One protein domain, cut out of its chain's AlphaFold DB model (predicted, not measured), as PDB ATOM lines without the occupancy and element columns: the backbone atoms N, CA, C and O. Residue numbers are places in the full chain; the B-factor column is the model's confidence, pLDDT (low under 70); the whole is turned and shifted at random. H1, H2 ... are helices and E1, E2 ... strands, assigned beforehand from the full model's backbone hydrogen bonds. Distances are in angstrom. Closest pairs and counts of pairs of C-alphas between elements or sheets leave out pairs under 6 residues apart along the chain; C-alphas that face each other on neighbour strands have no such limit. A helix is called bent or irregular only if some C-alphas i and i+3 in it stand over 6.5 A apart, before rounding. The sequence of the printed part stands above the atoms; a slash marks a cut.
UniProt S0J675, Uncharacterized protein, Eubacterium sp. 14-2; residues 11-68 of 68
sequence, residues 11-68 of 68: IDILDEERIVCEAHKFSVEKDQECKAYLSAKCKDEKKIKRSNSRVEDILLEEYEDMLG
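Overview. This is residues 11 to 68 of the 68 residues of an uncharacterized protein of Eubacterium sp. 14-2 (UniProt S0J675). A small sheet of three short strands, E1, E2 and E3, stands over one long, straight helix, H1, and the long link of residues 30 to 44 leads from the sheet to the helix's first residue, Glu 45, with residues 34 to 37 lying between the two. The helix makes the longest axis, and its last part, residues 63 to 67, sticks out together with Gly 68, as do residues 40 to 46, of which 40 to 44 belong to the link and 45 to 46 to H1. The printed part has 58 residues, with three named strands followed by one named helix; the sheet is antiparallel in the order E1, E2, E3, and the class is mixed, helices and strands. The whole is only just compact, close to loose, with a radius of gyration of the C-alphas of 12.4 A and spans of 39 by 29 by 18 A.

Along the chain. E2, the longest strand, is residues 18 to 21 and measures 10.0 A from first to last C-alpha. E1 is residues 11 to 13, beginning at C-alpha 11 at (22.872, 33.773, -18.504). E3 is residues 27 to 29. H1 is residues 45 to 67 and measures 33.5 A, from C-alpha 45 at (24.964, 13.511, -9.144) to C-alpha 67 at (0.971, 36.770, -7.447).

Arrangement. E1, E2 and E3 form a meander, each strand the antiparallel neighbour of the one before. E2 is the inner strand, and E1 and E3 are the edge strands. E1 and E2 are a hairpin, with an angle of 173 degrees between their directions; N 11 and O 20 are 2.9 A apart and N 20 and O 12 are 2.9 A apart, both within hydrogen-bond range. E2 and E3 are also a hairpin, at 123 degrees; N 19 and O 28 are within hydrogen-bond range at 2.9 A, and so are N 28 and O 19 at 2.9 A. E1 and E3 are apart. H1 is not on the sheet, with 1 pair of C-alphas within 10 A, and it is apart from E1 and from E2. H1 is not bent, and in it every O i to N i+4 pair is within hydrogen-bond range.

Size, cuts and confidence. The C-alphas farthest apart are those of Lys 41 and Gly 68, at 39.3 A. Without the stretches that stand free, residues 40 to 46 and 63 to 68, the body has 45 residues and spans 26 by 23 by 17 A. The links E1 to E2 and E2 to E3 are tight, and the link E3 to H1, 15 residues, is long. The printed part has no cut and ends at the chain's last residue, Gly 68. The mean pLDDT of the printed part is 70.7, and 24 residues of this predicted model are under 70: residues 11 to 12, 22 to 26, 30 to 43 and 66 to 68.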
ATOM      1  N   ILE A  11      23.214  32.939 -17.346       66.50
ATOM      2  CA  ILE A  11      22.872  33.773 -18.504       66.50
ATOM      3  C   ILE A  11      24.124  34.511 -18.975       66.50
ATOM      4  O   ILE A  11      24.524  34.371 -20.127       66.50
ATOM      5  N   ASP A  12      24.760  35.272 -18.077       66.06
ATOM      6  CA  ASP A  12      25.898  36.123 -18.425       66.06
ATOM      7  C   ASP A  12      26.865  36.321 -17.248       66.06
ATOM      8  O   ASP A  12      26.556  36.033 -16.085       66.06
ATOM      9  N   ILE A  13      28.072  36.786 -17.557       71.00
ATOM     10  CA  ILE A  13      29.167  36.980 -16.612       71.00
ATOM     11  C   ILE A  13      29.633  38.417 -16.712       71.00
ATOM     12  O   ILE A  13      30.215  38.824 -17.714       71.00
ATOM     13  N   LEU A  14      29.400  39.153 -15.632       73.44
ATOM     14  CA  LEU A  14      29.763  40.558 -15.546       73.44
ATOM     15  C   LEU A  14      31.240  40.705 -15.168       73.44
ATOM     16  O   LEU A  14      31.963  41.461 -15.812       73.44
ATOM     17  N   ASP A  15      31.702  39.935 -14.175       78.44
ATOM     18  CA  ASP A  15      33.095  39.936 -13.724       78.44
ATOM     19  C   ASP A  15      33.513  38.601 -13.050       78.44
ATOM     20  O   ASP A  15      32.874  37.547 -13.198       78.44
ATOM     21  N   GLU A  16      34.668  38.602 -12.377       70.06
ATOM     22  CA  GLU A  16      35.232  37.411 -11.733       70.06
ATOM     23  C   GLU A  16      34.387  36.912 -10.548       70.06
ATOM     24  O   GLU A  16      34.333  35.697 -10.330       70.06
ATOM     25  N   GLU A  17      33.640  37.791  -9.881       73.38
ATOM     26  CA  GLU A  17      32.868  37.506  -8.664       73.38
ATOM     27  C   GLU A  17      31.352  37.534  -8.900       73.38
ATOM     28  O   GLU A  17      30.617  36.832  -8.206       73.38
ATOM     29  N   ARG A  18      30.876  38.254  -9.923       72.94
ATOM     30  CA  ARG A  18      29.450  38.484 -10.197       72.94
ATOM     31  C   ARG A  18      28.953  37.787 -11.454       72.94
ATOM     32  O   ARG A  18      29.614  37.758 -12.497       72.94
ATOM     33  N   ILE A  19      27.742  37.242 -11.367       74.69
ATOM     34  CA  ILE A  19      27.044  36.567 -12.468       74.69
ATOM     35  C   ILE A  19      25.587  36.972 -12.551       74.69
ATOM     36  O   ILE A  19      24.994  37.382 -11.561       74.69
ATOM     37  N   VAL A  20      25.001  36.757 -13.723       74.56
ATOM     38  CA  VAL A  20      23.553  36.749 -13.912       74.56
ATOM     39  C   VAL A  20      23.139  35.322 -14.253       74.56
ATOM     40  O   VAL A  20      23.710  34.699 -15.152       74.56
ATOM     41  N   CYS A  21      22.155  34.780 -13.542       74.69
ATOM     42  CA  CYS A  21      21.560  33.486 -13.867       74.69
ATOM     43  C   CYS A  21      20.030  33.560 -13.849       74.69
ATOM     44  O   CYS A  21      19.467  34.441 -13.201       74.69
ATOM     45  N   GLU A  22      19.356  32.643 -14.548       67.62
ATOM     46  CA  GLU A  22      17.890  32.652 -14.695       67.62
ATOM     47  C   GLU A  22      17.157  32.570 -13.356       67.62
ATOM     48  O   GLU A  22      16.035  33.049 -13.262       67.62
ATOM     49  N   ALA A  23      17.797  31.999 -12.331       67.00
ATOM     50  CA  ALA A  23      17.219  31.872 -10.998       67.00
ATOM     51  C   ALA A  23      17.147  33.205 -10.246       67.00
ATOM     52  O   ALA A  23      16.210  33.402  -9.496       67.00
ATOM     53  N   HIS A  24      18.129  34.093 -10.427       69.56
ATOM     54  CA  HIS A  24      18.138  35.379  -9.727       69.56
ATOM     55  C   HIS A  24      17.615  36.505 -10.616       69.56
ATOM     56  O   HIS A  24      17.153  37.503 -10.099       69.56
ATOM     57  N   LYS A  25      17.702  36.413 -11.953       64.50
ATOM     58  CA  LYS A  25      17.272  37.467 -12.908       64.50
ATOM     59  C   LYS A  25      17.963  38.842 -12.740       64.50
ATOM     60  O   LYS A  25      17.784  39.712 -13.589       64.50
ATOM     61  N   PHE A  26      18.802  39.023 -11.716       68.38
ATOM     62  CA  PHE A  26      19.702  40.150 -11.457       68.38
ATOM     63  C   PHE A  26      21.139  39.662 -11.182       68.38
ATOM     64  O   PHE A  26      21.410  38.458 -11.146       68.38
ATOM     65  N   SER A  27      22.091  40.593 -11.052       75.56
ATOM     66  CA  SER A  27      23.498  40.267 -10.792       75.56
ATOM     67  C   SER A  27      23.735  39.860  -9.335       75.56
ATOM     68  O   SER A  27      23.438  40.657  -8.448       75.56
ATOM     69  N   VAL A  28      24.335  38.691  -9.108       74.44
ATOM     70  CA  VAL A  28      24.632  38.134  -7.774       74.44
ATOM     71  C   VAL A  28      26.075  37.649  -7.652       74.44
ATOM     72  O   VAL A  28      26.707  37.296  -8.655       74.44
ATOM     73  N   GLU A  29      26.594  37.585  -6.426       72.62
ATOM     74  CA  GLU A  29      27.921  37.016  -6.149       72.62
ATOM     75  C   GLU A  29      27.922  35.475  -6.245       72.62
ATOM     76  O   GLU A  29      27.087  34.789  -5.641       72.62
ATOM     77  N   LYS A  30      28.882  34.910  -7.001       66.38
ATOM     78  CA  LYS A  30      28.922  33.484  -7.406       66.38
ATOM     79  C   LYS A  30      28.819  32.491  -6.251       66.38
ATOM     80  O   LYS A  30      28.078  31.521  -6.369       66.38
ATOM     81  N   ASP A  31      29.573  32.717  -5.179       62.69
ATOM     82  CA  ASP A  31      29.723  31.755  -4.078       62.69
ATOM     83  C   ASP A  31      28.979  32.177  -2.801       62.69
ATOM     84  O   ASP A  31      28.716  31.337  -1.938       62.69
ATOM     85  N   GLN A  32      28.627  33.460  -2.673       64.19
ATOM     86  CA  GLN A  32      27.974  34.006  -1.479       64.19
ATOM     87  C   GLN A  32      26.447  33.960  -1.592       64.19
ATOM     88  O   GLN A  32      25.771  33.543  -0.651       64.19
ATOM     89  N   GLU A  33      25.903  34.321  -2.757       64.88
ATOM     90  CA  GLU A  33      24.457  34.483  -2.938       64.88
ATOM     91  C   GLU A  33      23.844  33.338  -3.751       64.88
ATOM     92  O   GLU A  33      22.780  32.822  -3.403       64.88
ATOM     93  N   CYS A  34      24.549  32.827  -4.766       68.69
ATOM     94  CA  CYS A  34      24.036  31.731  -5.586       68.69
ATOM     95  C   CYS A  34      24.258  30.354  -4.927       68.69
ATOM     96  O   CYS A  34      25.139  29.581  -5.303       68.69
ATOM     97  N   LYS A  35      23.389  29.971  -3.980       65.81
ATOM     98  CA  LYS A  35      23.417  28.654  -3.290       65.81
ATOM     99  C   LYS A  35      23.231  27.437  -4.213       65.81
ATOM    100  O   LYS A  35      23.394  26.295  -3.764       65.81
ATOM    101  N   ALA A  36      22.841  27.664  -5.465       64.19
ATOM    102  CA  ALA A  36      22.718  26.654  -6.511       64.19
ATOM    103  C   ALA A  36      23.971  26.544  -7.397       64.19
ATOM    104  O   ALA A  36      24.023  25.672  -8.267       64.19
ATOM    105  N   TYR A  37      24.987  27.384  -7.184       67.50
ATOM    106  CA  TYR A  37      26.248  27.288  -7.899       67.50
ATOM    107  C   TYR A  37      26.924  25.933  -7.640       67.50
ATOM    108  O   TYR A  37      27.041  25.451  -6.511       67.50
ATOM    109  N   LEU A  38      27.360  25.290  -8.719       67.50
ATOM    110  CA  LEU A  38      28.188  24.088  -8.680       67.50
ATOM    111  C   LEU A  38      29.495  24.352  -9.412       67.50
ATOM    112  O   LEU A  38      29.697  25.427  -9.944       67.50
ATOM    113  N   SER A  39      30.412  23.387  -9.447       62.31
ATOM    114  CA  SER A  39      31.545  23.406 -10.383       62.31
ATOM    115  C   SER A  39      31.184  22.645 -11.672       62.31
ATOM    116  O   SER A  39      30.464  21.662 -11.584       62.31
ATOM    117  N   ALA A  40      31.696  22.985 -12.864       56.72
ATOM    118  CA  ALA A  40      31.447  22.213 -14.103       56.72
ATOM    119  C   ALA A  40      32.203  20.895 -14.060       56.72
ATOM    120  O   ALA A  40      31.901  19.953 -14.784       56.72
ATOM    121  N   LYS A  41      33.211  20.828 -13.190       59.19
ATOM    122  CA  LYS A  41      33.901  19.595 -12.850       59.19
ATOM    123  C   LYS A  41      33.156  18.820 -11.759       59.19
ATOM    124  O   LYS A  41      33.617  17.744 -11.387       59.19
ATOM    125  N   CYS A  42      32.036  19.335 -11.237       67.38
ATOM    126  CA  CYS A  42      31.187  18.592 -10.319       67.38
ATOM    127  C   CYS A  42      30.575  17.420 -11.082       67.38
ATOM    128  O   CYS A  42      29.736  17.598 -11.958       67.38
ATOM    129  N   LYS A  43      31.024  16.218 -10.739       68.44
ATOM    130  CA  LYS A  43      30.470  14.955 -11.236       68.44
ATOM    131  C   LYS A  43      29.578  14.274 -10.195       68.44
ATOM    132  O   LYS A  43      29.182  13.132 -10.370       68.44
ATOM    133  N   ASP A  44      29.309  14.959  -9.085       77.94
ATOM    134  CA  ASP A  44      28.499  14.438  -7.992       77.94
ATOM    135  C   ASP A  44      27.016  14.624  -8.329       77.94
ATOM    136  O   ASP A  44      26.457  15.717  -8.200       77.94
ATOM    137  N   GLU A  45      26.380  13.539  -8.769       73.69
ATOM    138  CA  GLU A  45      24.964  13.511  -9.144       73.69
ATOM    139  C   GLU A  45      24.038  13.988  -8.019       73.69
ATOM    140  O   GLU A  45      23.035  14.654  -8.287       73.69
ATOM    141  N   LYS A  46      24.372  13.713  -6.749       78.38
ATOM    142  CA  LYS A  46      23.556  14.161  -5.612       78.38
ATOM    143  C   LYS A  46      23.627  15.674  -5.465       78.38
ATOM    144  O   LYS A  46      22.602  16.309  -5.218       78.38
ATOM    145  N   LYS A  47      24.815  16.261  -5.628       73.12
ATOM    146  CA  LYS A  47      24.985  17.721  -5.612       73.12
ATOM    147  C   LYS A  47      24.281  18.381  -6.792       73.12
ATOM    148  O   LYS A  47      23.590  19.372  -6.584       73.12
ATOM    149  N   ILE A  48      24.385  17.797  -7.985       70.81
ATOM    150  CA  ILE A  48      23.681  18.266  -9.189       70.81
ATOM    151  C   ILE A  48      22.168  18.264  -8.962       70.81
ATOM    152  O   ILE A  48      21.514  19.279  -9.182       70.81
ATOM    153  N   LYS A  49      21.609  17.161  -8.451       76.94
ATOM    154  CA  LYS A  49      20.173  17.061  -8.163       76.94
ATOM    155  C   LYS A  49      19.713  18.106  -7.140       76.94
ATOM    156  O   LYS A  49      18.679  18.731  -7.341       76.94
ATOM    157  N   ARG A  50      20.493  18.330  -6.075       78.81
ATOM    158  CA  ARG A  50      20.200  19.362  -5.061       78.81
ATOM    159  C   ARG A  50      20.267  20.780  -5.622       78.81
ATOM    160  O   ARG A  50      19.460  21.608  -5.227       78.81
ATOM    161  N   SER A  51      21.221  21.058  -6.509       75.19
ATOM    162  CA  SER A  51      21.338  22.364  -7.167       75.19
ATOM    163  C   SER A  51      20.110  22.661  -8.026       75.19
ATOM    164  O   SER A  51      19.542  23.733  -7.872       75.19
ATOM    165  N   ASN A  52      19.636  21.698  -8.828       73.81
ATOM    166  CA  ASN A  52      18.422  21.906  -9.631       73.81
ATOM    167  C   ASN A  52      17.193  22.157  -8.751       73.81
ATOM    168  O   ASN A  52      16.476  23.116  -8.991       73.81
ATOM    169  N   SER A  53      16.998  21.345  -7.702       79.50
ATOM    170  CA  SER A  53      15.870  21.516  -6.774       79.50
ATOM    171  C   SER A  53      15.867  22.909  -6.146       79.50
ATOM    172  O   SER A  53      14.832  23.547  -6.091       79.50
ATOM    173  N   ARG A  54      17.038  23.422  -5.744       75.94
ATOM    174  CA  ARG A  54      17.148  24.781  -5.191       75.94
ATOM    175  C   ARG A  54      16.769  25.865  -6.190       75.94
ATOM    176  O   ARG A  54      16.272  26.900  -5.777       75.94
ATOM    177  N   VAL A  55      17.061  25.670  -7.475       73.69
ATOM    178  CA  VAL A  55      16.657  26.632  -8.506       73.69
ATOM    179  C   VAL A  55      15.149  26.597  -8.708       73.69
ATOM    180  O   VAL A  55      14.541  27.654  -8.800       73.69
ATOM    181  N   GLU A  56      14.555  25.405  -8.747       77.00
ATOM    182  CA  GLU A  56      13.098  25.247  -8.822       77.00
ATOM    183  C   GLU A  56      12.405  25.930  -7.634       77.00
ATOM    184  O   GLU A  56      11.463  26.683  -7.855       77.00
ATOM    185  N   ASP A  57      12.923  25.752  -6.413       77.38
ATOM    186  CA  ASP A  57      12.392  26.396  -5.205       77.38
ATOM    187  C   ASP A  57      12.467  27.935  -5.290       77.38
ATOM    188  O   ASP A  57      11.469  28.607  -5.051       77.38
ATOM    189  N   ILE A  58      13.615  28.502  -5.697       72.56
ATOM    190  CA  ILE A  58      13.789  29.963  -5.849       72.56
ATOM    191  C   ILE A  58      12.820  30.526  -6.894       72.56
ATOM    192  O   ILE A  58      12.184  31.552  -6.673       72.56
ATOM    193  N   LEU A  59      12.694  29.850  -8.039       72.00
ATOM    194  CA  LEU A  59      11.781  30.281  -9.095       72.00
ATOM    195  C   LEU A  59      10.317  30.215  -8.648       72.00
ATOM    196  O   LEU A  59       9.519  31.033  -9.104       72.00
ATOM    197  N   LEU A  60       9.968  29.254  -7.789       80.88
ATOM    198  CA  LEU A  60       8.630  29.122  -7.222       80.88
ATOM    199  C   LEU A  60       8.340  30.251  -6.223       80.88
ATOM    200  O   LEU A  60       7.304  30.893  -6.352       80.88
ATOM    201  N   GLU A  61       9.267  30.534  -5.303       77.88
ATOM    202  CA  GLU A  61       9.157  31.645  -4.342       77.88
ATOM    203  C   GLU A  61       8.968  32.991  -5.066       77.88
ATOM    204  O   GLU A  61       8.024  33.723  -4.777       77.88
ATOM    205  N   GLU A  62       9.784  33.289  -6.085       70.69
ATOM    206  CA  GLU A  62       9.628  34.518  -6.880       70.69
ATOM    207  C   GLU A  62       8.283  34.592  -7.625       70.69
ATOM    208  O   GLU A  62       7.763  35.681  -7.885       70.69
ATOM    209  N   TYR A  63       7.739  33.444  -8.036       71.75
ATOM    210  CA  TYR A  63       6.456  33.379  -8.733       71.75
ATOM    211  C   TYR A  63       5.281  33.614  -7.779       71.75
ATOM    212  O   TYR A  63       4.313  34.278  -8.154       71.75
ATOM    213  N   GLU A  64       5.371  33.105  -6.550       73.38
ATOM    214  CA  GLU A  64       4.395  33.351  -5.486       73.38
ATOM    215  C   GLU A  64       4.399  34.825  -5.051       73.38
ATOM    216  O   GLU A  64       3.327  35.422  -4.956       73.38
ATOM    217  N   ASP A  65       5.576  35.444  -4.910       70.88
ATOM    218  CA  ASP A  65       5.716  36.873  -4.582       70.88
ATOM    219  C   ASP A  65       5.121  37.804  -5.656       70.88
ATOM    220  O   ASP A  65       4.621  38.880  -5.340       70.88
ATOM    221  N   MET A  66       5.145  37.407  -6.934       66.56
ATOM    222  CA  MET A  66       4.527  38.179  -8.026       66.56
ATOM    223  C   MET A  66       2.996  38.051  -8.094       66.56
ATOM    224  O   MET A  66       2.354  38.848  -8.784       66.56
ATOM    225  N   LEU A  67       2.413  37.041  -7.444       68.19
ATOM    226  CA  LEU A  67       0.971  36.770  -7.447       68.19
ATOM    227  C   LEU A  67       0.243  37.277  -6.189       68.19
ATOM    228  O   LEU A  67      -0.992  37.253  -6.177       68.19
ATOM    229  N   GLY A  68       0.979  37.703  -5.156       52.94
ATOM    230  CA  GLY A  68       0.461  38.298  -3.913       52.94
ATOM    231  C   GLY A  68       0.314  39.814  -3.969       52.94
ATOM    232  O   GLY A  68      -0.577  40.321  -3.249       52.94
TER     233      GLY A  68